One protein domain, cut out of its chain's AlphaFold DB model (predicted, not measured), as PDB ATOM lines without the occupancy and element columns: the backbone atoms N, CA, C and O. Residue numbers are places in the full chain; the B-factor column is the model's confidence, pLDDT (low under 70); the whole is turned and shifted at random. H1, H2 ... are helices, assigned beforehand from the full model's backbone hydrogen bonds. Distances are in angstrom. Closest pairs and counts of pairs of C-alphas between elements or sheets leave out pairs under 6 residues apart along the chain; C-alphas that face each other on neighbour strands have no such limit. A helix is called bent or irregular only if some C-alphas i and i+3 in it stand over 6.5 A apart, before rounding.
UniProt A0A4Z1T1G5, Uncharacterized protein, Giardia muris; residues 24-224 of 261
ATOM      1  N   GLY A  24     166.550 148.152 137.383       86.88
ATOM      2  CA  GLY A  24     166.000 148.997 138.445       86.88
ATOM      3  C   GLY A  24     164.641 148.510 138.959       86.88
ATOM      4  O   GLY A  24     164.428 148.456 140.171       86.88
ATOM      5  N   ARG A  25     163.740 148.087 138.060       88.12
ATOM      6  CA  ARG A  25     162.424 147.544 138.443       88.12
ATOM      7  C   ARG A  25     162.550 146.178 139.116       88.12
ATOM      8  O   ARG A  25     161.867 145.913 140.101       88.12
ATOM      9  N   CYS A  26     163.456 145.333 138.630       90.94
ATOM     10  CA  CYS A  26     163.682 144.011 139.212       90.94
ATOM     11  C   CYS A  26     164.307 144.103 140.615       90.94
ATOM     12  O   CYS A  26     163.866 143.412 141.528       90.94
ATOM     13  N   ALA A  27     165.247 145.030 140.829       92.06
ATOM     14  CA  ALA A  27     165.802 145.316 142.152       92.06
ATOM     15  C   ALA A  27     164.733 145.837 143.128       92.06
ATOM     16  O   ALA A  27     164.703 145.441 144.291       92.06
ATOM     17  N   GLN A  28     163.825 146.706 142.668       90.94
ATOM     18  CA  GLN A  28     162.700 147.173 143.488       90.94
ATOM     19  C   GLN A  28     161.774 146.023 143.899       90.94
ATOM     20  O   GLN A  28     161.371 145.955 145.062       90.94
ATOM     21  N   TYR A  29     161.474 145.107 142.973       92.00
ATOM     22  CA  TYR A  29     160.681 143.913 143.256       92.00
ATOM     23  C   TYR A  29     161.344 143.024 144.312       92.00
ATOM     24  O   TYR A  29     160.724 142.741 145.337       92.00
ATOM     25  N   LEU A  30     162.614 142.654 144.108       93.06
ATOM     26  CA  LEU A  30     163.371 141.816 145.044       93.06
ATOM     27  C   LEU A  30     163.465 142.460 146.427       93.06
ATOM     28  O   LEU A  30     163.200 141.812 147.432       93.06
ATOM     29  N   ARG A  31     163.722 143.772 146.496       93.06
ATOM     30  CA  ARG A  31     163.726 144.514 147.763       93.06
ATOM     31  C   ARG A  31     162.379 144.434 148.486       93.06
ATOM     32  O   ARG A  31     162.346 144.327 149.712       93.06
ATOM     33  N   GLY A  32     161.272 144.521 147.748       92.31
ATOM     34  CA  GLY A  32     159.927 144.345 148.294       92.31
ATOM     35  C   GLY A  32     159.703 142.932 148.835       92.31
ATOM     36  O   GLY A  32     159.199 142.787 149.949       92.31
ATOM     37  N   SER A  33     160.136 141.921 148.078       91.44
ATOM     38  CA  SER A  33     160.072 140.506 148.460       91.44
ATOM     39  C   SER A  33     160.861 140.226 149.742       91.44
ATOM     40  O   SER A  33     160.269 139.800 150.734       91.44
ATOM     41  N   CYS A  34     162.137 140.629 149.792       92.56
ATOM     42  CA  CYS A  34     162.993 140.503 150.974       92.56
ATOM     43  C   CYS A  34     162.339 141.133 152.212       92.56
ATOM     44  O   CYS A  34     162.205 140.484 153.244       92.56
ATOM     45  N   ARG A  35     161.851 142.380 152.106       92.56
ATOM     46  CA  ARG A  35     161.176 143.070 153.222       92.56
ATOM     47  C   ARG A  35     159.929 142.331 153.697       92.56
ATOM     48  O   ARG A  35     159.673 142.283 154.899       92.56
ATOM     49  N   SER A  36     159.133 141.809 152.767       90.50
ATOM     50  CA  SER A  36     157.935 141.039 153.098       90.50
ATOM     51  C   SER A  36     158.301 139.757 153.840       90.50
ATOM     52  O   SER A  36     157.707 139.461 154.874       90.50
ATOM     53  N   ARG A  37     159.320 139.038 153.361       92.00
ATOM     54  CA  ARG A  37     159.772 137.785 153.965       92.00
ATOM     55  C   ARG A  37     160.426 137.992 155.331       92.00
ATOM     56  O   ARG A  37     160.083 137.277 156.262       92.00
ATOM     57  N   THR A  38     161.243 139.031 155.517       91.38
ATOM     58  CA  THR A  38     161.776 139.394 156.845       91.38
ATOM     59  C   THR A  38     160.656 139.669 157.853       91.38
ATOM     60  O   THR A  38     160.711 139.207 158.990       91.38
ATOM     61  N   ARG A  39     159.594 140.379 157.442       90.69
ATOM     62  CA  ARG A  39     158.420 140.605 158.304       90.69
ATOM     63  C   ARG A  39     157.672 139.310 158.607       90.69
ATOM     64  O   ARG A  39     157.178 139.152 159.718       90.69
ATOM     65  N   TYR A  40     157.567 138.407 157.638       90.12
ATOM     66  CA  TYR A  40     156.938 137.106 157.840       90.12
ATOM     67  C   TYR A  40     157.723 136.257 158.848       90.12
ATOM     68  O   TYR A  40     157.142 135.807 159.831       90.12
ATOM     69  N   LEU A  41     159.044 136.159 158.682       89.81
ATOM     70  CA  LEU A  41     159.949 135.484 159.617       89.81
ATOM     71  C   LEU A  41     159.852 136.052 161.037       89.81
ATOM     72  O   LEU A  41     159.750 135.289 161.986       89.81
ATOM     73  N   SER A  42     159.769 137.380 161.199       86.81
ATOM     74  CA  SER A  42     159.596 137.995 162.530       86.81
ATOM     75  C   SER A  42     158.265 137.673 163.224       86.81
ATOM     76  O   SER A  42     158.116 137.940 164.412       86.81
ATOM     77  N   ARG A  43     157.278 137.159 162.479       86.94
ATOM     78  CA  ARG A  43     155.938 136.809 162.980       86.94
ATOM     79  C   ARG A  43     155.740 135.305 163.143       86.94
ATOM     80  O   ARG A  43     154.744 134.907 163.740       86.94
ATOM     81  N   LEU A  44     156.629 134.489 162.583       84.75
ATOM     82  CA  LEU A  44     156.579 133.042 162.735       84.75
ATOM     83  C   LEU A  44     156.920 132.674 164.182       84.75
ATOM     84  O   LEU A  44     157.921 133.127 164.737       84.75
ATOM     85  N   GLY A  45     156.066 131.849 164.789       73.19
ATOM     86  CA  GLY A  45     156.389 131.175 166.040       73.19
ATOM     87  C   GLY A  45     157.522 130.167 165.833       73.19
ATOM     88  O   GLY A  45     157.814 129.766 164.711       73.19
ATOM     89  N   THR A  46     158.182 129.767 166.917       77.25
ATOM     90  CA  THR A  46     159.194 128.685 166.929       77.25
ATOM     91  C   THR A  46     158.774 127.546 167.863       77.25
ATOM     92  O   THR A  46     159.607 126.793 168.387       77.25
ATOM     93  N   SER A  47     157.464 127.454 168.106       76.38
ATOM     94  CA  SER A  47     156.871 126.644 169.165       76.38
ATOM     95  C   SER A  47     156.729 125.178 168.770       76.38
ATOM     96  O   SER A  47     156.925 124.305 169.615       76.38
ATOM     97  N   SER A  48     156.482 124.896 167.488       87.50
ATOM     98  CA  SER A  48     156.440 123.538 166.943       87.50
ATOM     99  C   SER A  48     157.667 123.222 166.079       87.50
ATOM    100  O   SER A  48     158.359 124.113 165.581       87.50
ATOM    101  N   GLN A  49     157.950 121.932 165.890       84.94
ATOM    102  CA  GLN A  49     159.023 121.487 164.997       84.94
ATOM    103  C   GLN A  49     158.743 121.874 163.535       84.94
ATOM    104  O   GLN A  49     159.637 122.378 162.863       84.94
ATOM    105  N   GLU A  50     157.489 121.763 163.085       87.19
ATOM    106  CA  GLU A  50     157.070 122.218 161.751       87.19
ATOM    107  C   GLU A  50     157.274 123.728 161.556       87.19
ATOM    108  O   GLU A  50     157.665 124.178 160.480       87.19
ATOM    109  N   GLU A  51     157.029 124.537 162.591       84.94
ATOM    110  CA  GLU A  51     157.285 125.978 162.550       84.94
ATOM    111  C   GLU A  51     158.782 126.287 162.424       84.94
ATOM    112  O   GLU A  51     159.164 127.162 161.649       84.94
ATOM    113  N   ARG A  52     159.639 125.535 163.126       86.06
ATOM    114  CA  ARG A  52     161.099 125.674 163.019       86.06
ATOM    115  C   ARG A  52     161.602 125.307 161.626       86.06
ATOM    116  O   ARG A  52     162.410 126.045 161.069       86.06
ATOM    117  N   GLU A  53     161.095 124.226 161.040       88.62
ATOM    118  CA  GLU A  53     161.432 123.824 159.668       88.62
ATOM    119  C   GLU A  53     161.005 124.889 158.647       88.62
ATOM    120  O   GLU A  53     161.779 125.247 157.757       88.62
ATOM    121  N   ARG A  54     159.817 125.485 158.814       88.25
ATOM    122  CA  ARG A  54     159.364 126.604 157.969       88.25
ATOM    123  C   ARG A  54     160.251 127.839 158.105       88.25
ATOM    124  O   ARG A  54     160.520 128.487 157.095       88.25
ATOM    125  N   VAL A  55     160.707 128.167 159.315       89.50
ATOM    126  CA  VAL A  55     161.639 129.283 159.544       89.50
ATOM    127  C   VAL A  55     162.955 129.051 158.806       89.50
ATOM    128  O   VAL A  55     163.428 129.974 158.152       89.50
ATOM    129  N   VAL A  56     163.516 127.837 158.848       90.62
ATOM    130  CA  VAL A  56     164.757 127.504 158.125       90.62
ATOM    131  C   VAL A  56     164.572 127.673 156.616       90.62
ATOM    132  O   VAL A  56     165.332 128.410 155.993       90.62
ATOM    133  N   ILE A  57     163.518 127.087 156.041       91.75
ATOM    134  CA  ILE A  57     163.237 127.182 154.598       91.75
ATOM    135  C   ILE A  57     163.051 128.642 154.165       91.75
ATOM    136  O   ILE A  57     163.570 129.073 153.137       91.75
ATOM    137  N   GLU A  58     162.291 129.433 154.925       90.69
ATOM    138  CA  GLU A  58     162.082 130.840 154.588       90.69
ATOM    139  C   GLU A  58     163.339 131.689 154.820       90.69
ATOM    140  O   GLU A  58     163.556 132.644 154.077       90.69
ATOM    141  N   GLN A  59     164.203 131.342 155.774       92.62
ATOM    142  CA  GLN A  59     165.494 132.009 155.940       92.62
ATOM    143  C   GLN A  59     166.414 131.737 154.743       92.62
ATOM    144  O   GLN A  59     166.915 132.687 154.147       92.62
ATOM    145  N   GLU A  60     166.541 130.483 154.305       94.00
ATOM    146  CA  GLU A  60     167.329 130.122 153.117       94.00
ATOM    147  C   GLU A  60     166.838 130.857 151.864       94.00
ATOM    148  O   GLU A  60     167.622 131.412 151.090       94.00
ATOM    149  N   ARG A  61     165.514 130.935 151.676       92.12
ATOM    150  CA  ARG A  61     164.937 131.688 150.558       92.12
ATOM    151  C   ARG A  61     165.181 133.193 150.687       92.12
ATOM    152  O   ARG A  61     165.270 133.881 149.671       92.12
ATOM    153  N   LEU A  62     165.203 133.747 151.902       93.00
ATOM    154  CA  LEU A  62     165.537 135.156 152.127       93.00
ATOM    155  C   LEU A  62     166.994 135.429 151.746       93.00
ATOM    156  O   LEU A  62     167.245 136.396 151.029       93.00
ATOM    157  N   ASP A  63     167.916 134.574 152.176       94.25
ATOM    158  CA  ASP A  63     169.343 134.705 151.875       94.25
ATOM    159  C   ASP A  63     169.583 134.630 150.359       94.25
ATOM    160  O   ASP A  63     170.254 135.493 149.785       94.25
ATOM    161  N   GLN A  64     168.915 133.695 149.675       94.06
ATOM    162  CA  GLN A  64     168.953 133.596 148.216       94.06
ATOM    163  C   GLN A  64     168.413 134.862 147.523       94.06
ATOM    164  O   GLN A  64     169.007 135.359 146.566       94.06
ATOM    165  N   GLU A  65     167.285 135.414 147.983       93.19
ATOM    166  CA  GLU A  65     166.732 136.650 147.410       93.19
ATOM    167  C   GLU A  65     167.624 137.872 147.671       93.19
ATOM    168  O   GLU A  65     167.685 138.771 146.828       93.19
ATOM    169  N   GLN A  66     168.335 137.911 148.800       94.38
ATOM    170  CA  GLN A  66     169.308 138.962 149.099       94.38
ATOM    171  C   GLN A  66     170.531 138.884 148.180       94.38
ATOM    172  O   GLN A  66     170.965 139.917 147.664       94.38
ATOM    173  N   GLU A  67     171.043 137.683 147.907       94.69
ATOM    174  CA  GLU A  67     172.127 137.475 146.939       94.69
ATOM    175  C   GLU A  67     171.703 137.897 145.520       94.69
ATOM    176  O   GLU A  67     172.414 138.631 144.820       94.69
ATOM    177  N   GLN A  68     170.492 137.507 145.108       93.94
ATOM    178  CA  GLN A  68     169.911 137.938 143.836       93.94
ATOM    179  C   GLN A  68     169.766 139.463 143.774       93.94
ATOM    180  O   GLN A  68     170.098 140.083 142.761       93.94
ATOM    181  N   LEU A  69     169.304 140.090 144.860       94.50
ATOM    182  CA  LEU A  69     169.162 141.540 144.961       94.50
ATOM    183  C   LEU A  69     170.516 142.248 144.833       94.50
ATOM    184  O   LEU A  69     170.604 143.245 144.113       94.50
ATOM    185  N   ALA A  70     171.561 141.737 145.490       93.81
ATOM    186  CA  ALA A  70     172.918 142.269 145.387       93.81
ATOM    187  C   ALA A  70     173.437 142.195 143.942       93.81
ATOM    188  O   ALA A  70     173.878 143.207 143.396       93.81
ATOM    189  N   THR A  71     173.264 141.043 143.287       93.19
ATOM    190  CA  THR A  71     173.661 140.824 141.886       93.19
ATOM    191  C   THR A  71     172.970 141.808 140.934       93.19
ATOM    192  O   THR A  71     173.611 142.442 140.094       93.19
ATOM    193  N   VAL A  72     171.651 141.993 141.074       93.19
ATOM    194  CA  VAL A  72     170.890 142.933 140.233       93.19
ATOM    195  C   VAL A  72     171.272 144.388 140.534       93.19
ATOM    196  O   VAL A  72     171.328 145.208 139.614       93.19
ATOM    197  N   HIS A  73     171.573 144.729 141.790       93.19
ATOM    198  CA  HIS A  73     172.064 146.060 142.153       93.19
ATOM    199  C   HIS A  73     173.425 146.370 141.533       93.19
ATOM    200  O   HIS A  73     173.618 147.469 141.004       93.19
ATOM    201  N   GLU A  74     174.344 145.412 141.559       91.69
ATOM    202  CA  GLU A  74     175.654 145.560 140.940       91.69
ATOM    203  C   GLU A  74     175.536 145.731 139.419       91.69
ATOM    204  O   GLU A  74     176.120 146.659 138.852       91.69
ATOM    205  N   ALA A  75     174.703 144.920 138.759       90.25
ATOM    206  CA  ALA A  75     174.438 145.050 137.328       90.25
ATOM    207  C   ALA A  75     173.776 146.392 136.966       90.25
ATOM    208  O   ALA A  75     174.154 147.025 135.977       90.25
ATOM    209  N   ALA A  76     172.848 146.887 137.792       89.62
ATOM    210  CA  ALA A  76     172.269 148.218 137.625       89.62
ATOM    211  C   ALA A  76     173.339 149.318 137.747       89.62
ATOM    212  O   ALA A  76     173.374 150.243 136.934       89.62
ATOM    213  N   ALA A  77     174.251 149.208 138.718       88.38
ATOM    214  CA  ALA A  77     175.360 150.147 138.870       88.38
ATOM    215  C   ALA A  77     176.325 150.097 137.673       88.38
ATOM    216  O   ALA A  77     176.756 151.144 137.182       88.38
ATOM    217  N   LEU A  78     176.633 148.900 137.159       87.06
ATOM    218  CA  LEU A  78     177.424 148.711 135.940       87.06
ATOM    219  C   LEU A  78     176.761 149.367 134.729       87.06
ATOM    220  O   LEU A  78     177.432 150.084 133.986       87.06
ATOM    221  N   GLN A  79     175.452 149.194 134.561       86.81
ATOM    222  CA  GLN A  79     174.692 149.825 133.484       86.81
ATOM    223  C   GLN A  79     174.733 151.357 133.591       86.81
ATOM    224  O   GLN A  79     175.012 152.042 132.607       86.81
ATOM    225  N   VAL A  80     174.562 151.921 134.792       85.81
ATOM    226  CA  VAL A  80     174.698 153.371 135.014       85.81
ATOM    227  C   VAL A  80     176.107 153.854 134.650       85.81
ATOM    228  O   VAL A  80     176.242 154.803 133.875       85.81
ATOM    229  N   ARG A  81     177.167 153.184 135.120       84.19
ATOM    230  CA  ARG A  81     178.559 153.531 134.763       84.19
ATOM    231  C   ARG A  81     178.795 153.491 133.253       84.19
ATOM    232  O   ARG A  81     179.387 154.415 132.698       84.19
ATOM    233  N   SER A  82     178.277 152.466 132.590       83.75
ATOM    234  CA  SER A  82     178.411 152.256 131.147       83.75
ATOM    235  C   SER A  82     177.669 153.335 130.348       83.75
ATOM    236  O   SER A  82     178.224 153.917 129.416       83.75
ATOM    237  N   THR A  83     176.456 153.717 130.767       82.62
ATOM    238  CA  THR A  83     175.721 154.841 130.153       82.62
ATOM    239  C   THR A  83     176.468 156.169 130.311       82.62
ATOM    240  O   THR A  83     176.515 156.967 129.373       82.62
ATOM    241  N   MET A  84     177.111 156.401 131.460       82.44
ATOM    242  CA  MET A  84     177.945 157.582 131.685       82.44
ATOM    243  C   MET A  84     179.223 157.552 130.842       82.44
ATOM    244  O   MET A  84     179.594 158.579 130.276       82.44
ATOM    245  N   SER A  85     179.866 156.390 130.694       80.25
ATOM    246  CA  SER A  85     181.001 156.208 129.779       80.25
ATOM    247  C   SER A  85     180.600 156.530 128.336       80.25
ATOM    248  O   SER A  85     181.257 157.352 127.697       80.25
ATOM    249  N   LYS A  86     179.465 156.003 127.856       79.75
ATOM    250  CA  LYS A  86     178.922 156.322 126.525       79.75
ATOM    251  C   LYS A  86     178.670 157.823 126.352       79.75
ATOM    252  O   LYS A  86     179.020 158.379 125.315       79.75
ATOM    253  N   LYS A  87     178.116 158.502 127.365       82.62
ATOM    254  CA  LYS A  87     177.923 159.965 127.344       82.62
ATOM    255  C   LYS A  87     179.249 160.726 127.251       82.62
ATOM    256  O   LYS A  87     179.335 161.676 126.479       82.62
ATOM    257  N   ARG A  88     180.280 160.307 127.994       83.31
ATOM    258  CA  ARG A  88     181.624 160.912 127.924       83.31
ATOM    259  C   ARG A  88     182.268 160.719 126.551       83.31
ATOM    260  O   ARG A  88     182.921 161.624 126.053       83.31
ATOM    261  N   CYS A  89     182.032 159.575 125.917       82.62
ATOM    262  CA  CYS A  89     182.545 159.253 124.587       82.62
ATOM    263  C   CYS A  89     181.564 159.594 123.454       82.62
ATOM    264  O   CYS A  89     181.683 159.031 122.369       82.62
ATOM    265  N   ARG A  90     180.587 160.489 123.671       84.44
ATOM    266  CA  ARG A  90     179.482 160.737 122.725       84.44
ATOM    267  C   ARG A  90     179.956 161.103 121.318       84.44
ATOM    268  O   ARG A  90     179.377 160.629 120.347       84.44
ATOM    269  N   THR A  91     180.985 161.937 121.206       85.44
ATOM    270  CA  THR A  91     181.541 162.371 119.914       85.44
ATOM    271  C   THR A  91     182.185 161.208 119.169       85.44
ATOM    272  O   THR A  91     181.907 161.001 117.991       85.44
ATOM    273  N   THR A  92     182.984 160.399 119.867       87.00
ATOM    274  CA  THR A  92     183.595 159.185 119.317       87.00
ATOM    275  C   THR A  92     182.537 158.158 118.928       87.00
ATOM    276  O   THR A  92     182.587 157.635 117.825       87.00
ATOM    277  N   TYR A  93     181.539 157.929 119.784       86.12
ATOM    278  CA  TYR A  93     180.423 157.031 119.496       86.12
ATOM    279  C   TYR A  93     179.671 157.463 118.231       86.12
ATOM    280  O   TYR A  93     179.440 156.647 117.347       86.12
ATOM    281  N   ALA A  94     179.331 158.750 118.106       86.62
ATOM    282  CA  ALA A  94     178.644 159.270 116.923       86.62
ATOM    283  C   ALA A  94     179.509 159.169 115.653       86.62
ATOM    284  O   ALA A  94     179.002 158.858 114.577       86.62
ATOM    285  N   SER A  95     180.819 159.407 115.769       88.44
ATOM    286  CA  SER A  95     181.761 159.247 114.657       88.44
ATOM    287  C   SER A  95     181.827 157.794 114.178       88.44
ATOM    288  O   SER A  95     181.687 157.536 112.981       88.44
ATOM    289  N   ASP A  96     181.954 156.850 115.109       88.19
ATOM    290  CA  ASP A  96     181.984 155.418 114.818       88.19
ATOM    291  C   ASP A  96     180.646 154.926 114.248       88.19
ATOM    292  O   ASP A  96     180.640 154.150 113.296       88.19
ATOM    293  N   GLU A  97     179.512 155.415 114.759       88.75
ATOM    294  CA  GLU A  97     178.177 155.103 114.228       88.75
ATOM    295  C   GLU A  97     178.035 155.566 112.775       88.75
ATOM    296  O   GLU A  97     177.625 154.796 111.903       88.75
ATOM    297  N   ASN A  98     178.437 156.806 112.487       89.25
ATOM    298  CA  ASN A  98     178.398 157.359 111.136       89.25
ATOM    299  C   ASN A  98     179.296 156.574 110.183       89.25
ATOM    300  O   ASN A  98     178.871 156.223 109.080       89.25
ATOM    301  N   ARG A  99     180.520 156.253 110.612       87.75
ATOM    302  CA  ARG A  99     181.463 155.483 109.800       87.75
ATOM    303  C   ARG A  99     180.953 154.064 109.552       87.75
ATOM    304  O   ARG A  99     180.981 153.607 108.413       87.75
ATOM    305  N   LEU A 100     180.408 153.396 110.566       89.00
ATOM    306  CA  LEU A 100     179.796 152.073 110.425       89.00
ATOM    307  C   LEU A 100     178.601 152.095 109.459       89.00
ATOM    308  O   LEU A 100     178.456 151.201 108.628       89.00
ATOM    309  N   ASN A 101     177.775 153.141 109.511       89.12
ATOM    310  CA  ASN A 101     176.659 153.316 108.583       89.12
ATOM    311  C   ASN A 101     177.124 153.552 107.141       89.12
ATOM    312  O   ASN A 101     176.550 152.970 106.222       89.12
ATOM    313  N   GLN A 102     178.172 154.351 106.927       87.69
ATOM    314  CA  GLN A 102     178.768 154.532 105.598       87.69
ATOM    315  C   GLN A 102     179.293 153.210 105.033       87.69
ATOM    316  O   GLN A 102     179.046 152.890 103.871       87.69
ATOM    317  N   LEU A 103     179.963 152.414 105.864       86.44
ATOM    318  CA  LEU A 103     180.487 151.108 105.477       86.44
ATOM    319  C   LEU A 103     179.387 150.112 105.141       86.44
ATOM    320  O   LEU A 103     179.491 149.401 104.147       86.44
ATOM    321  N   HIS A 104     178.305 150.107 105.916       88.44
ATOM    322  CA  HIS A 104     177.155 149.270 105.615       88.44
ATOM    323  C   HIS A 104     176.447 149.693 104.321       88.44
ATOM    324  O   HIS A 104     176.068 148.834 103.533       88.44
ATOM    325  N   LYS A 105     176.313 151.000 104.049       87.69
ATOM    326  CA  LYS A 105     175.772 151.485 102.765       87.69
ATOM    327  C   LYS A 105     176.629 151.012 101.585       87.69
ATOM    328  O   LYS A 105     176.086 150.501 100.614       87.69
ATOM    329  N   ARG A 106     177.958 151.128 101.692       85.12
ATOM    330  CA  ARG A 106     178.899 150.641 100.665       85.12
ATOM    331  C   ARG A 106     178.812 149.125 100.480       85.12
ATOM    332  O   ARG A 106     178.768 148.665  99.345       85.12
ATOM    333  N   TYR A 107     178.722 148.370 101.577       87.38
ATOM    334  CA  TYR A 107     178.502 146.923 101.539       87.38
ATOM    335  C   TYR A 107     177.244 146.560 100.750       87.38
ATOM    336  O   TYR A 107     177.318 145.732  99.855       87.38
ATOM    337  N   LEU A 108     176.105 147.199 101.037       87.69
ATOM    338  CA  LEU A 108     174.841 146.891 100.360       87.69
ATOM    339  C   LEU A 108     174.876 147.178  98.854       87.69
ATOM    340  O   LEU A 108     174.240 146.452  98.094       87.69
ATOM    341  N   LEU A 109     175.601 148.216  98.425       85.81
ATOM    342  CA  LEU A 109     175.792 148.506  97.001       85.81
ATOM    343  C   LEU A 109     176.608 147.402  96.326       85.81
ATOM    344  O   LEU A 109     176.170 146.839  95.330       85.81
ATOM    345  N   ARG A 110     177.745 147.037  96.926       83.38
ATOM    346  CA  ARG A 110     178.670 146.050  96.359       83.38
ATOM    347  C   ARG A 110     178.159 144.614  96.467       83.38
ATOM    348  O   ARG A 110     178.465 143.790  95.622       83.38
ATOM    349  N   ARG A 111     177.339 144.303  97.474       84.69
ATOM    350  CA  ARG A 111     176.723 142.980  97.650       84.69
ATOM    351  C   ARG A 111     175.920 142.560  96.420       84.69
ATOM    352  O   ARG A 111     176.014 141.408  96.029       84.69
ATOM    353  N   LYS A 112     175.186 143.489  95.800       82.62
ATOM    354  CA  LYS A 112     174.422 143.202  94.576       82.62
ATOM    355  C   LYS A 112     175.333 142.762  93.429       82.62
ATOM    356  O   LYS A 112     175.023 141.803  92.745       82.62
ATOM    357  N   GLU A 113     176.487 143.409  93.286       82.62
ATOM    358  CA  GLU A 113     177.498 143.059  92.276       82.62
ATOM    359  C   GLU A 113     178.150 141.690  92.554       82.62
ATOM    360  O   GLU A 113     178.605 141.015  91.636       82.62
ATOM    361  N   ILE A 114     178.201 141.267  93.823       85.12
ATOM    362  CA  ILE A 114     178.799 139.992  94.255       85.12
ATOM    363  C   ILE A 114     177.805 138.838  94.177       85.12
ATOM    364  O   ILE A 114     178.215 137.709  93.924       85.12
ATOM    365  N   GLU A 115     176.513 139.083  94.405       83.69
ATOM    366  CA  GLU A 115     175.472 138.054  94.287       83.69
ATOM    367  C   GLU A 115     175.489 137.425  92.885       83.69
ATOM    368  O   GLU A 115     175.448 136.193  92.770       83.69
ATOM    369  N   ASP A 116     175.721 138.255  91.868       83.75
ATOM    370  CA  ASP A 116     175.851 137.867  90.460       83.75
ATOM    371  C   ASP A 116     177.249 137.319  90.089       83.75
ATOM    372  O   ASP A 116     177.458 136.856  88.969       83.75
ATOM    373  N   SER A 117     178.222 137.344  91.007       86.56
ATOM    374  CA  SER A 117     179.585 136.853  90.765       86.56
ATOM    375  C   SER A 117     179.690 135.328  90.900       86.56
ATOM    376  O   SER A 117     179.094 134.724  91.793       86.56
ATOM    377  N   GLU A 118     180.505 134.687  90.064       90.44
ATOM    378  CA  GLU A 118     180.854 133.262  90.199       90.44
ATOM    379  C   GLU A 118     181.980 133.016  91.225       90.44
ATOM    380  O   GLU A 118     182.249 131.872  91.590       90.44
ATOM    381  N   ASP A 119     182.619 134.076  91.734       89.44
ATOM    382  CA  ASP A 119     183.708 133.984  92.708       89.44
ATOM    383  C   ASP A 119     183.173 133.625  94.110       89.44
ATOM    384  O   ASP A 119     182.678 134.468  94.870       89.44
ATOM    385  N   LEU A 120     183.279 132.338  94.456       88.12
ATOM    386  CA  LEU A 120     182.874 131.798  95.756       88.12
ATOM    387  C   LEU A 120     183.690 132.383  96.921       88.12
ATOM    388  O   LEU A 120     183.136 132.593  98.004       88.12
ATOM    389  N   ASP A 121     184.968 132.705  96.712       87.94
ATOM    390  CA  ASP A 121     185.825 133.294  97.746       87.94
ATOM    391  C   ASP A 121     185.436 134.749  98.018       87.94
ATOM    392  O   ASP A 121     185.517 135.234  99.152       87.94
ATOM    393  N   LEU A 122     185.018 135.480  96.984       85.56
ATOM    394  CA  LEU A 122     184.469 136.825  97.133       85.56
ATOM    395  C   LEU A 122     183.135 136.802  97.889       85.56
ATOM    396  O   LEU A 122     182.946 137.623  98.790       85.56
ATOM    397  N   LYS A 123     182.254 135.837  97.588       87.62
ATOM    398  CA  LYS A 123     180.994 135.623  98.321       87.62
ATOM    399  C   LYS A 123     181.241 135.319  99.801       87.62
ATOM    400  O   LYS A 123     180.710 136.019 100.660       87.62
ATOM    401  N   ALA A 124     182.133 134.376 100.108       87.44
ATOM    402  CA  ALA A 124     182.480 134.030 101.488       87.44
ATOM    403  C   ALA A 124     183.062 135.223 102.273       87.44
ATOM    404  O   ALA A 124     182.714 135.449 103.435       87.44
ATOM    405  N   ARG A 125     183.922 136.035 101.638       86.38
ATOM    406  CA  ARG A 125     184.453 137.265 102.251       86.38
ATOM    407  C   ARG A 125     183.370 138.321 102.479       86.38
ATOM    408  O   ARG A 125     183.395 138.995 103.511       86.38
ATOM    409  N   ALA A 126     182.426 138.465 101.551       86.69
ATOM    410  CA  ALA A 126     181.297 139.380 101.692       86.69
ATOM    411  C   ALA A 126     180.382 138.978 102.861       86.69
ATOM    412  O   ALA A 126     180.007 139.841 103.658       86.69
ATOM    413  N   ASP A 127     180.102 137.683 103.023       88.44
ATOM    414  CA  ASP A 127     179.322 137.160 104.149       88.44
ATOM    415  C   ASP A 127     180.034 137.390 105.486       88.44
ATOM    416  O   ASP A 127     179.444 137.933 106.422       88.44
ATOM    417  N   ALA A 128     181.336 137.086 105.563       85.56
ATOM    418  CA  ALA A 128     182.137 137.356 106.757       85.56
ATOM    419  C   ALA A 128     182.142 138.854 107.120       85.56
ATOM    420  O   ALA A 128     182.069 139.228 108.296       85.56
ATOM    421  N   TYR A 129     182.186 139.728 106.111       87.12
ATOM    422  CA  TYR A 129     182.090 141.170 106.308       87.12
ATOM    423  C   TYR A 129     180.703 141.603 106.801       87.12
ATOM    424  O   TYR A 129     180.597 142.472 107.671       87.12
ATOM    425  N   ALA A 130     179.634 140.976 106.306       88.31
ATOM    426  CA  ALA A 130     178.273 141.211 106.777       88.31
ATOM    427  C   ALA A 130     178.131 140.879 108.268       88.31
ATOM    428  O   ALA A 130     177.646 141.712 109.038       88.31
ATOM    429  N   THR A 131     178.624 139.704 108.679       88.50
ATOM    430  CA  THR A 131     178.639 139.268 110.081       88.50
ATOM    431  C   THR A 131     179.418 140.246 110.956       88.50
ATOM    432  O   THR A 131     178.946 140.631 112.027       88.50
ATOM    433  N   LEU A 132     180.574 140.727 110.488       87.94
ATOM    434  CA  LEU A 132     181.353 141.737 111.206       87.94
ATOM    435  C   LEU A 132     180.561 143.038 111.409       87.94
ATOM    436  O   LEU A 132     180.520 143.569 112.521       87.94
ATOM    437  N   LEU A 133     179.937 143.568 110.352       88.62
ATOM    438  CA  LEU A 133     179.150 144.801 110.436       88.62
ATOM    439  C   LEU A 133     177.965 144.654 111.396       88.62
ATOM    440  O   LEU A 133     177.660 145.589 112.143       88.62
ATOM    441  N   GLU A 134     177.308 143.494 111.400       89.50
ATOM    442  CA  GLU A 134     176.220 143.199 112.329       89.50
ATOM    443  C   GLU A 134     176.717 143.114 113.778       89.50
ATOM    444  O   GLU A 134     176.137 143.754 114.658       89.50
ATOM    445  N   GLY A 135     177.842 142.437 114.020       88.50
ATOM    446  CA  GLY A 135     178.481 142.368 115.336       88.50
ATOM    447  C   GLY A 135     178.881 143.746 115.878       88.50
ATOM    448  O   GLY A 135     178.618 144.070 117.039       88.50
ATOM    449  N   LEU A 136     179.441 144.615 115.031       88.81
ATOM    450  CA  LEU A 136     179.782 145.995 115.403       88.81
ATOM    451  C   LEU A 136     178.539 146.840 115.713       88.81
ATOM    452  O   LEU A 136     178.540 147.625 116.665       88.81
ATOM    453  N   ARG A 137     177.452 146.671 114.951       89.44
ATOM    454  CA  ARG A 137     176.169 147.336 115.234       89.44
ATOM    455  C   ARG A 137     175.558 146.861 116.543       89.44
ATOM    456  O   ARG A 137     175.031 147.670 117.315       89.44
ATOM    457  N   LEU A 138     175.645 145.562 116.803       88.00
ATOM    458  CA  LEU A 138     175.187 144.981 118.050       88.00
ATOM    459  C   LEU A 138     175.973 145.548 119.232       88.00
ATOM    460  O   LEU A 138     175.370 145.999 120.207       88.00
ATOM    461  N   TYR A 139     177.300 145.612 119.110       87.88
ATOM    462  CA  TYR A 139     178.157 146.248 120.101       87.88
ATOM    463  C   TYR A 139     177.737 147.695 120.383       87.88
ATOM    464  O   TYR A 139     177.549 148.057 121.540       87.88
ATOM    465  N   MET A 140     177.525 148.515 119.350       86.44
ATOM    466  CA  MET A 140     177.079 149.907 119.514       86.44
ATOM    467  C   MET A 140     175.764 150.006 120.303       86.44
ATOM    468  O   MET A 140     175.639 150.806 121.239       86.44
ATOM    469  N   THR A 141     174.810 149.132 119.981       84.81
ATOM    470  CA  THR A 141     173.494 149.069 120.634       84.81
ATOM    471  C   THR A 141     173.608 148.665 122.107       84.81
ATOM    472  O   THR A 141     172.957 149.257 122.971       84.81
ATOM    473  N   LEU A 142     174.471 147.689 122.405       84.00
ATOM    474  CA  LEU A 142     174.664 147.120 123.741       84.00
ATOM    475  C   LEU A 142     175.823 147.755 124.520       84.00
ATOM    476  O   LEU A 142     176.087 147.357 125.650       84.00
ATOM    477  N   ALA A 143     176.476 148.789 123.986       79.31
ATOM    478  CA  ALA A 143     177.588 149.479 124.643       79.31
ATOM    479  C   ALA A 143     177.211 150.048 126.022       79.31
ATOM    480  O   ALA A 143     178.070 150.235 126.876       79.31
ATOM    481  N   VAL A 144     175.920 150.294 126.262       72.94
ATOM    482  CA  VAL A 144     175.370 150.698 127.569       72.94
ATOM    483  C   VAL A 144     175.450 149.613 128.647       72.94
ATOM    484  O   VAL A 144     175.176 149.900 129.808       72.94
ATOM    485  N   HIS A 145     175.827 148.393 128.281       69.38
ATOM    486  CA  HIS A 145     175.956 147.242 129.177       69.38
ATOM    487  C   HIS A 145     177.403 146.797 129.352       69.38
ATOM    488  O   HIS A 145     177.686 145.881 130.115       69.38
ATOM    489  N   LEU A 146     178.323 147.442 128.638       74.56
ATOM    490  CA  LEU A 146     179.741 147.139 128.665       74.56
ATOM    491  C   LEU A 146     180.464 148.222 129.459       74.56
ATOM    492  O   LEU A 146     180.227 149.408 129.249       74.56
ATOM    493  N   LYS A 147     181.388 147.801 130.335       71.31
ATOM    494  CA  LYS A 147     182.101 148.652 131.310       71.31
ATOM    495  C   LYS A 147     182.562 149.998 130.745       71.31
ATOM    496  O   LYS A 147     182.531 151.009 131.442       71.31
ATOM    497  N   SER A 148     183.040 149.998 129.504       74.88
ATOM    498  CA  SER A 148     183.412 151.211 128.786       74.88
ATOM    499  C   SER A 148     183.210 151.062 127.286       74.88
ATOM    500  O   SER A 148     183.399 149.987 126.704       74.88
ATOM    501  N   TYR A 149     182.840 152.178 126.660       81.19
ATOM    502  CA  TYR A 149     182.821 152.275 125.212       81.19
ATOM    503  C   TYR A 149     184.247 152.375 124.667       81.19
ATOM    504  O   TYR A 149     185.077 153.134 125.167       81.19
ATOM    505  N   HIS A 150     184.507 151.622 123.610       79.69
ATOM    506  CA  HIS A 150     185.779 151.526 122.930       79.69
ATOM    507  C   HIS A 150     185.536 151.719 121.446       79.69
ATOM    508  O   HIS A 150     184.777 150.972 120.830       79.69
ATOM    509  N   SER A 151     186.211 152.710 120.874       82.06
ATOM    510  CA  SER A 151     186.171 152.885 119.432       82.06
ATOM    511  C   SER A 151     186.872 151.720 118.753       82.06
ATOM    512  O   SER A 151     188.014 151.403 119.087       82.06
ATOM    513  N   PHE A 152     186.193 151.098 117.796       80.56
ATOM    514  CA  PHE A 152     186.778 150.038 116.978       80.56
ATOM    515  C   PHE A 152     187.539 150.600 115.772       80.56
ATOM    516  O   PHE A 152     188.367 149.883 115.219       80.56
ATOM    517  N   PHE A 153     187.331 151.875 115.415       79.06
ATOM    518  CA  PHE A 153     188.049 152.577 114.343       79.06
ATOM    519  C   PHE A 153     189.309 153.322 114.796       79.06
ATOM    520  O   PHE A 153     190.102 153.762 113.958       79.06
ATOM    521  N   LYS A 154     189.502 153.514 116.104       74.38
ATOM    522  CA  LYS A 154     190.677 154.209 116.636       74.38
ATOM    523  C   LYS A 154     191.890 153.272 116.636       74.38
ATOM    524  O   LYS A 154     191.924 152.309 117.392       74.38
ATOM    525  N   GLY A 155     192.896 153.594 115.820       62.22
ATOM    526  CA  GLY A 155     194.158 152.842 115.741       62.22
ATOM    527  C   GLY A 155     194.124 151.611 114.830       62.22
ATOM    528  O   GLY A 155     195.057 150.819 114.865       62.22
ATOM    529  N   SER A 156     193.074 151.445 114.023       58.31
ATOM    530  CA  SER A 156     192.928 150.334 113.081       58.31
ATOM    531  C   SER A 156     192.737 150.846 111.650       58.31
ATOM    532  O   SER A 156     191.871 151.677 111.362       58.31
ATOM    533  N   THR A 157     193.511 150.301 110.713       56.59
ATOM    534  CA  THR A 157     193.174 150.286 109.283       56.59
ATOM    535  C   THR A 157     192.139 149.195 109.077       56.59
ATOM    536  O   THR A 157     192.431 148.119 108.572       56.59
ATOM    537  N   LEU A 158     190.925 149.433 109.570       57.12
ATOM    538  CA  LEU A 158     189.926 148.372 109.656       57.12
ATOM    539  C   LEU A 158     189.550 147.777 108.285       57.12
ATOM    540  O   LEU A 158     188.940 146.714 108.279       57.12
ATOM    541  N   LEU A 159     189.846 148.426 107.144       57.38
ATOM    542  CA  LEU A 159     189.275 148.023 105.854       57.38
ATOM    543  C   LEU A 159     190.106 148.385 104.617       57.38
ATOM    544  O   LEU A 159     190.218 149.567 104.287       57.38
ATOM    545  N   ASP A 160     190.527 147.364 103.867       59.12
ATOM    546  CA  ASP A 160     190.529 147.426 102.403       59.12
ATOM    547  C   ASP A 160     189.089 147.148 101.934       59.12
ATOM    548  O   ASP A 160     188.564 146.034 102.024       59.12
ATOM    549  N   GLN A 161     188.421 148.215 101.499       61.69
ATOM    550  CA  GLN A 161     187.011 148.198 101.110       61.69
ATOM    551  C   GLN A 161     186.785 147.588  99.728       61.69
ATOM    552  O   GLN A 161     185.639 147.291  99.386       61.69
ATOM    553  N   GLU A 162     187.842 147.424  98.933       64.31
ATOM    554  CA  GLU A 162     187.713 146.910  97.577       64.31
ATOM    555  C   GLU A 162     187.634 145.387  97.553       64.31
ATOM    556  O   GLU A 162     186.851 144.826  96.793       64.31
ATOM    557  N   ASN A 163     188.354 144.710  98.447       65.81
ATOM    558  CA  ASN A 163     188.456 143.247  98.436       65.81
ATOM    559  C   ASN A 163     187.831 142.551  99.647       65.81
ATOM    560  O   ASN A 163     188.092 141.361  99.861       65.81
ATOM    561  N   PHE A 164     187.074 143.289 100.468       70.38
ATOM    562  CA  PHE A 164     186.575 142.821 101.770       70.38
ATOM    563  C   PHE A 164     187.685 142.234 102.649       70.38
ATOM    564  O   PHE A 164     187.450 141.338 103.459       70.38
ATOM    565  N   LYS A 165     188.917 142.727 102.487       68.56
ATOM    566  CA  LYS A 165     190.039 142.337 103.333       68.56
ATOM    567  C   LYS A 165     190.012 143.228 104.564       68.56
ATOM    568  O   LYS A 165     190.197 144.443 104.487       68.56
ATOM    569  N   PHE A 166     189.741 142.611 105.705       70.38
ATOM    570  CA  PHE A 166     189.688 143.295 106.984       70.38
ATOM    571  C   PHE A 166     190.540 142.566 108.014       70.38
ATOM    572  O   PHE A 166     190.442 141.353 108.194       70.38
ATOM    573  N   GLU A 167     191.340 143.335 108.742       69.69
ATOM    574  CA  GLU A 167     191.992 142.860 109.952       69.69
ATOM    575  C   GLU A 167     191.234 143.400 111.159       69.69
ATOM    576  O   GLU A 167     191.313 144.571 111.535       69.69
ATOM    577  N   VAL A 168     190.446 142.521 111.772       74.19
ATOM    578  CA  VAL A 168     189.738 142.839 113.011       74.19
ATOM    579  C   VAL A 168     190.654 142.502 114.172       74.19
ATOM    580  O   VAL A 168     190.970 141.328 114.390       74.19
ATOM    581  N   SER A 169     191.031 143.532 114.933       78.50
ATOM    582  CA  SER A 169     191.845 143.379 116.137       78.50
ATOM    583  C   SER A 169     191.228 142.365 117.109       78.50
ATOM    584  O   SER A 169     190.001 142.291 117.247       78.50
ATOM    585  N   THR A 170     192.064 141.626 117.844       81.25
ATOM    586  CA  THR A 170     191.621 140.674 118.881       81.25
ATOM    587  C   THR A 170     190.655 141.322 119.873       81.25
ATOM    588  O   THR A 170     189.657 140.722 120.269       81.25
ATOM    589  N   ARG A 171     190.897 142.593 120.214       80.81
ATOM    590  CA  ARG A 171     190.031 143.379 121.095       80.81
ATOM    591  C   ARG A 171     188.633 143.578 120.514       80.81
ATOM    592  O   ARG A 171     187.652 143.408 121.230       80.81
ATOM    593  N   THR A 172     188.530 143.936 119.235       80.44
ATOM    594  CA  THR A 172     187.236 144.127 118.564       80.44
ATOM    595  C   THR A 172     186.455 142.813 118.508       80.44
ATOM    596  O   THR A 172     185.263 142.815 118.800       80.44
ATOM    597  N   ARG A 173     187.126 141.684 118.229       82.06
ATOM    598  CA  ARG A 173     186.495 140.350 118.264       82.06
ATOM    599  C   ARG A 173     185.939 140.024 119.649       82.06
ATOM    600  O   ARG A 173     184.790 139.608 119.761       82.06
ATOM    601  N   LEU A 174     186.727 140.273 120.698       82.88
ATOM    602  CA  LEU A 174     186.300 140.057 122.080       82.88
ATOM    603  C   LEU A 174     185.058 140.890 122.414       82.88
ATOM    604  O   LEU A 174     184.099 140.375 122.975       82.88
ATOM    605  N   ILE A 175     185.048 142.167 122.040       82.88
ATOM    606  CA  ILE A 175     183.921 143.067 122.298       82.88
ATOM    607  C   ILE A 175     182.641 142.610 121.576       82.88
ATOM    608  O   ILE A 175     181.564 142.649 122.172       82.88
ATOM    609  N   ILE A 176     182.751 142.159 120.322       85.00
ATOM    610  CA  ILE A 176     181.615 141.605 119.566       85.00
ATOM    611  C   ILE A 176     181.077 140.353 120.265       85.00
ATOM    612  O   ILE A 176     179.884 140.283 120.546       85.00
ATOM    613  N   SER A 177     181.960 139.426 120.646       84.88
ATOM    614  CA  SER A 177     181.594 138.206 121.377       84.88
ATOM    615  C   SER A 177     180.858 138.508 122.692       84.88
ATOM    616  O   SER A 177     179.834 137.889 122.991       84.88
ATOM    617  N   GLN A 178     181.307 139.511 123.453       85.81
ATOM    618  CA  GLN A 178     180.617 139.952 124.670       85.81
ATOM    619  C   GLN A 178     179.221 140.520 124.370       85.81
ATOM    620  O   GLN A 178     178.265 140.220 125.085       85.81
ATOM    621  N   ALA A 179     179.079 141.323 123.312       86.31
ATOM    622  CA  ALA A 179     177.788 141.874 122.905       86.31
ATOM    623  C   ALA A 179     176.811 140.772 122.452       86.31
ATOM    624  O   ALA A 179     175.635 140.795 122.818       86.31
ATOM    625  N   GLU A 180     177.293 139.769 121.719       85.50
ATOM    626  CA  GLU A 180     176.511 138.594 121.323       85.50
ATOM    627  C   GLU A 180     176.056 137.765 122.523       85.50
ATOM    628  O   GLU A 180     174.899 137.352 122.570       85.50
ATOM    629  N   ALA A 181     176.927 137.552 123.514       84.19
ATOM    630  CA  ALA A 181     176.567 136.859 124.750       84.19
ATOM    631  C   ALA A 181     175.442 137.593 125.503       84.19
ATOM    632  O   ALA A 181     174.469 136.973 125.932       84.19
ATOM    633  N   ILE A 182     175.521 138.926 125.596       85.19
ATOM    634  CA  ILE A 182     174.457 139.745 126.193       85.19
ATOM    635  C   ILE A 182     173.156 139.606 125.395       85.19
ATOM    636  O   ILE A 182     172.104 139.390 125.991       85.19
ATOM    637  N   LYS A 183     173.207 139.696 124.059       85.94
ATOM    638  CA  LYS A 183     172.017 139.534 123.205       85.94
ATOM    639  C   LYS A 183     171.360 138.172 123.420       85.94
ATOM    640  O   LYS A 183     170.157 138.114 123.651       85.94
ATOM    641  N   ARG A 184     172.142 137.088 123.416       84.00
ATOM    642  CA  ARG A 184     171.638 135.723 123.643       84.00
ATOM    643  C   ARG A 184     170.994 135.558 125.017       84.00
ATOM    644  O   ARG A 184     169.925 134.952 125.114       84.00
ATOM    645  N   ALA A 185     171.590 136.143 126.058       84.00
ATOM    646  CA  ALA A 185     171.014 136.146 127.401       84.00
ATOM    647  C   ALA A 185     169.670 136.890 127.456       84.00
ATOM    648  O   ALA A 185     168.733 136.426 128.106       84.00
ATOM    649  N   ILE A 186     169.552 138.018 126.748       83.69
ATOM    650  CA  ILE A 186     168.312 138.803 126.659       83.69
ATOM    651  C   ILE A 186     167.227 138.043 125.888       83.69
ATOM    652  O   ILE A 186     166.093 137.970 126.359       83.69
ATOM    653  N   ASP A 187     167.582 137.441 124.751       83.94
ATOM    654  CA  ASP A 187     166.676 136.632 123.923       83.94
ATOM    655  C   ASP A 187     166.260 135.325 124.619       83.94
ATOM    656  O   ASP A 187     165.337 134.638 124.187       83.94
ATOM    657  N   GLY A 188     166.954 134.969 125.701       76.25
ATOM    658  CA  GLY A 188     166.693 133.784 126.495       76.25
ATOM    659  C   GLY A 188     167.098 132.472 125.830       76.25
ATOM    660  O   GLY A 188     166.625 131.423 126.262       76.25
ATOM    661  N   LYS A 189     167.966 132.541 124.816       71.81
ATOM    662  CA  LYS A 189     168.392 131.398 123.998       71.81
ATOM    663  C   LYS A 189     169.484 130.535 124.637       71.81
ATOM    664  O   LYS A 189     169.704 129.441 124.139       71.81
ATOM    665  N   ASP A 190     170.117 130.981 125.726       60.47
ATOM    666  CA  ASP A 190     171.222 130.246 126.358       60.47
ATOM    667  C   ASP A 190     170.939 129.817 127.811       60.47
ATOM    668  O   ASP A 190     170.427 130.616 128.610       60.47
ATOM    669  N   PRO A 191     171.354 128.594 128.204       53.16
ATOM    670  CA  PRO A 191     171.792 128.331 129.565       53.16
ATOM    671  C   PRO A 191     173.076 129.136 129.805       53.16
ATOM    672  O   PRO A 191     174.001 129.102 128.999       53.16
ATOM    673  N   VAL A 192     173.124 129.903 130.895       51.41
ATOM    674  CA  VAL A 192     174.355 130.576 131.339       51.41
ATOM    675  C   VAL A 192     175.429 129.492 131.456       51.41
ATOM    676  O   VAL A 192     175.228 128.589 132.267       51.41
ATOM    677  N   PRO A 193     176.510 129.510 130.659       51.53
ATOM    678  CA  PRO A 193     177.535 128.497 130.812       51.53
ATOM    679  C   PRO A 193     178.186 128.729 132.172       51.53
ATOM    680  O   PRO A 193     178.659 129.828 132.450       51.53
ATOM    681  N   ASP A 194     178.282 127.707 133.011       49.12
ATOM    682  CA  ASP A 194     179.247 127.734 134.115       49.12
ATOM    683  C   ASP A 194     180.700 127.824 133.563       49.12
ATOM    684  O   ASP A 194     181.637 128.189 134.268       49.12
ATOM    685  N   GLU A 195     180.870 127.634 132.245       47.97
ATOM    686  CA  GLU A 195     182.080 127.798 131.423       47.97
ATOM    687  C   GLU A 195     182.444 129.265 131.075       47.97
ATOM    688  O   GLU A 195     183.128 129.540 130.089       47.97
ATOM    689  N   LEU A 196     182.015 130.254 131.864       55.56
ATOM    690  CA  LEU A 196     182.343 131.675 131.639       55.56
ATOM    691  C   LEU A 196     183.764 132.068 132.106       55.56
ATOM    692  O   LEU A 196     184.041 133.260 132.235       55.56
ATOM    693  N   THR A 197     184.676 131.130 132.388       59.62
ATOM    694  CA  THR A 197     186.008 131.424 132.972       59.62
ATOM    695  C   THR A 197     186.815 132.461 132.183       59.62
ATOM    696  O   THR A 197     187.575 133.213 132.788       59.62
ATOM    697  N   SER A 198     186.602 132.564 130.869       72.31
ATOM    698  CA  SER A 198     187.286 133.512 129.979       72.31
ATOM    699  C   SER A 198     186.689 134.928 129.950       72.31
ATOM    700  O   SER A 198     187.321 135.841 129.412       72.31
ATOM    701  N   TYR A 199     185.495 135.147 130.513       77.12
ATOM    702  CA  TYR A 199     184.857 136.463 130.503       77.12
ATOM    703  C   TYR A 199     185.233 137.316 131.722       77.12
ATOM    704  O   TYR A 199     185.413 136.785 132.819       77.12
ATOM    705  N   PRO A 200     185.277 138.654 131.566       82.88
ATOM    706  CA  PRO A 200     185.436 139.566 132.694       82.88
ATOM    707  C   PRO A 200     184.325 139.390 133.735       82.88
ATOM    708  O   PRO A 200     183.163 139.167 133.377       82.88
ATOM    709  N   GLU A 201     184.658 139.561 135.015       84.88
ATOM    710  CA  GLU A 201     183.700 139.435 136.125       84.88
ATOM    711  C   GLU A 201     182.483 140.348 135.963       84.88
ATOM    712  O   GLU A 201     181.351 139.931 136.210       84.88
ATOM    713  N   GLU A 202     182.672 141.564 135.445       84.81
ATOM    714  CA  GLU A 202     181.566 142.493 135.226       84.81
ATOM    715  C   GLU A 202     180.534 141.943 134.235       84.81
ATOM    716  O   GLU A 202     179.333 142.155 134.409       84.81
ATOM    717  N   LEU A 203     180.983 141.209 133.212       85.00
ATOM    718  CA  LEU A 203     180.081 140.572 132.259       85.00
ATOM    719  C   LEU A 203     179.353 139.392 132.903       85.00
ATOM    720  O   LEU A 203     178.151 139.243 132.700       85.00
ATOM    721  N   LYS A 204     180.037 138.593 133.729       86.06
ATOM    722  CA  LYS A 204     179.406 137.487 134.471       86.06
ATOM    723  C   LYS A 204     178.297 137.990 135.392       86.06
ATOM    724  O   LYS A 204     177.216 137.403 135.430       86.06
ATOM    725  N   VAL A 205     178.541 139.077 136.125       88.62
ATOM    726  CA  VAL A 205     177.522 139.739 136.958       88.62
ATOM    727  C   VAL A 205     176.342 140.190 136.098       88.62
ATOM    728  O   VAL A 205     175.188 139.919 136.436       88.62
ATOM    729  N   TYR A 206     176.618 140.814 134.953       87.88
ATOM    730  CA  TYR A 206     175.585 141.297 134.042       87.88
ATOM    731  C   TYR A 206     174.694 140.164 133.501       87.88
ATOM    732  O   TYR A 206     173.467 140.265 133.530       87.88
ATOM    733  N   LEU A 207     175.299 139.058 133.056       87.81
ATOM    734  CA  LEU A 207     174.591 137.882 132.541       87.81
ATOM    735  C   LEU A 207     173.750 137.196 133.630       87.81
ATOM    736  O   LEU A 207     172.586 136.866 133.391       87.81
ATOM    737  N   ARG A 208     174.296 137.050 134.848       88.88
ATOM    738  CA  ARG A 208     173.545 136.539 136.010       88.88
ATOM    739  C   ARG A 208     172.335 137.419 136.325       88.88
ATOM    740  O   ARG A 208     171.232 136.903 136.507       88.88
ATOM    741  N   ALA A 209     172.507 138.739 136.318       90.75
ATOM    742  CA  ALA A 209     171.416 139.674 136.565       90.75
ATOM    743  C   ALA A 209     170.323 139.615 135.485       90.75
ATOM    744  O   ALA A 209     169.143 139.674 135.835       90.75
ATOM    745  N   ILE A 210     170.678 139.469 134.198       89.12
ATOM    746  CA  ILE A 210     169.695 139.286 133.112       89.12
ATOM    747  C   ILE A 210     168.821 138.065 133.398       89.12
ATOM    748  O   ILE A 210     167.598 138.163 133.315       89.12
ATOM    749  N   ARG A 211     169.427 136.937 133.787       88.06
ATOM    750  CA  ARG A 211     168.689 135.711 134.113       88.06
ATOM    751  C   ARG A 211     167.711 135.924 135.268       88.06
ATOM    752  O   ARG A 211     166.524 135.676 135.094       88.06
ATOM    753  N   ILE A 212     168.190 136.450 136.399       89.94
ATOM    754  CA  ILE A 212     167.352 136.748 137.576       89.94
ATOM    755  C   ILE A 212     166.151 137.610 137.171       89.94
ATOM    756  O   ILE A 212     165.003 137.346 137.522       89.94
ATOM    757  N   CYS A 213     166.411 138.653 136.395       89.56
ATOM    758  CA  CYS A 213     165.377 139.582 135.984       89.56
ATOM    759  C   CYS A 213     164.410 138.983 134.961       89.56
ATOM    760  O   CYS A 213     163.229 139.311 135.007       89.56
ATOM    761  N   ARG A 214     164.857 138.079 134.085       88.25
ATOM    762  CA  ARG A 214     163.975 137.333 133.179       88.25
ATOM    763  C   ARG A 214     162.934 136.525 133.953       88.25
ATOM    764  O   ARG A 214     161.784 136.491 133.534       88.25
ATOM    765  N   ASP A 215     163.308 135.971 135.102       87.06
ATOM    766  CA  ASP A 215     162.396 135.216 135.970       87.06
ATOM    767  C   ASP A 215     161.434 136.139 136.755       87.06
ATOM    768  O   ASP A 215     160.333 135.742 137.143       87.06
ATOM    769  N   ILE A 216     161.822 137.403 136.967       88.69
ATOM    770  CA  ILE A 216     161.025 138.426 137.667       88.69
ATOM    771  C   ILE A 216     160.084 139.183 136.723       88.69
ATOM    772  O   ILE A 216     158.972 139.529 137.118       88.69
ATOM    773  N   ILE A 217     160.497 139.463 135.483       86.75
ATOM    774  CA  ILE A 217     159.742 140.280 134.520       86.75
ATOM    775  C   ILE A 217     158.299 139.780 134.326       86.75
ATOM    776  O   ILE A 217     157.395 140.618 134.352       86.75
ATOM    777  N   PRO A 218     158.021 138.469 134.185       86.00
ATOM    778  CA  PRO A 218     156.651 137.968 134.151       86.00
ATOM    779  C   PRO A 218     155.859 138.369 135.402       86.00
ATOM    780  O   PRO A 218     154.748 138.876 135.285       86.00
ATOM    781  N   LYS A 219     156.457 138.254 136.595       84.75
ATOM    782  CA  LYS A 219     155.830 138.605 137.884       84.75
ATOM    783  C   LYS A 219     155.551 140.108 138.020       84.75
ATOM    784  O   LYS A 219     154.615 140.493 138.715       84.75
ATOM    785  N   LEU A 220     156.340 140.954 137.354       77.88
ATOM    786  CA  LEU A 220     156.074 142.393 137.248       77.88
ATOM    787  C   LEU A 220     154.862 142.679 136.354       77.88
ATOM    788  O   LEU A 220     154.016 143.481 136.729       77.88
ATOM    789  N   LYS A 221     154.752 142.001 135.204       67.19
ATOM    790  CA  LYS A 221     153.642 142.199 134.253       67.19
ATOM    791  C   LYS A 221     152.286 141.764 134.814       67.19
ATOM    792  O   LYS A 221     151.285 142.391 134.494       67.19
ATOM    793  N   TYR A 222     152.251 140.732 135.661       53.28
ATOM    794  CA  TYR A 222     151.019 140.323 136.348       53.28
ATOM    795  C   TYR A 222     150.496 141.401 137.308       53.28
ATOM    796  O   TYR A 222     149.293 141.618 137.374       53.28
ATOM    797  N   LYS A 223     151.384 142.154 137.975       51.12
ATOM    798  CA  LYS A 223     150.975 143.276 138.835       51.12
ATOM    799  C   LYS A 223     150.319 144.427 138.070       51.12
ATOM    800  O   LYS A 223     149.405 145.037 138.605       51.12
ATOM    801  N   ASP A 224     150.758 144.694 136.841       47.22
ATOM    802  CA  ASP A 224     150.176 145.748 135.998       47.22
ATOM    803  C   ASP A 224     148.853 145.296 135.333       47.22
ATOM    804  O   ASP A 224     148.036 146.128 134.945       47.22
TER     805      ASP A 224
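This is residues 24 to 224 of the 261 residues of an uncharacterized protein of Giardia muris (UniProt A0A4Z1T1G5). Two helical hairpins, H1 with H2 and H3 with H4, are joined at a corner as a wide, loose L, with the long H2 as one limb. H5 and H6 lie side by side in the angle of the L, H5 packing on H4 and H6 crossing H1 and H2; residues 116 to 121 stick out at one tip. The 201 printed residues hold six named helices, H1 to H6 in chain order, and no named strand: all helix. The whole is loose, with a radius of gyration of the C-alphas of 23.4 A and spans of 82 by 37 by 36 A.

Find C-alpha 49 at (159.023, 121.487, 164.997); from there H2, residues 49 to 88, runs 58.6 A to C-alpha 88 at (181.624, 160.912, 127.924). Before it is H1, residues 24 to 41. After it come H3, residues 90 to 115, 36.6 A; H4, residues 120 to 145, 37.5 A; H5, residues 170 to 187; and H6, residues 201 to 224, 34.1 A, ending at (150.176, 145.748, 135.998). H4 is irregular, C-alphas 141 and 144 being 7.4 A apart, and H6 only just, with 6.6 A between C-alphas 215 and 218.

Look first at the hairpin of H2 and H1, which touch at a shallow tilt of 21 degrees, closest at the C-alphas of Leu 69 and Ala 27, 5.8 A. H6 touches H2, closest at C-alphas Ala 209 and Val 72, 4.9 A. H4 touches H2 with residues 143 to 145 alone, and H5 at Tyr 139 and Ala 179, their closest C-alphas, 5.2 A. H3 and H4 form a hairpin at 24 degrees. Every O i to N i+4 pair is within hydrogen-bond range in H1, H2 and H5; H3 and H4 have 20 of 22, H6 17 of 20.

The C-alphas of Ser 47 and Glu 118, farthest apart, are 82.8 A from each other. The printed part has no cut; the links H4 to H5 and H5 to H6 are long. Look for pLDDT under 70 in 24 residues, among them 155 to 163, 190 to 197 and 221 to 224.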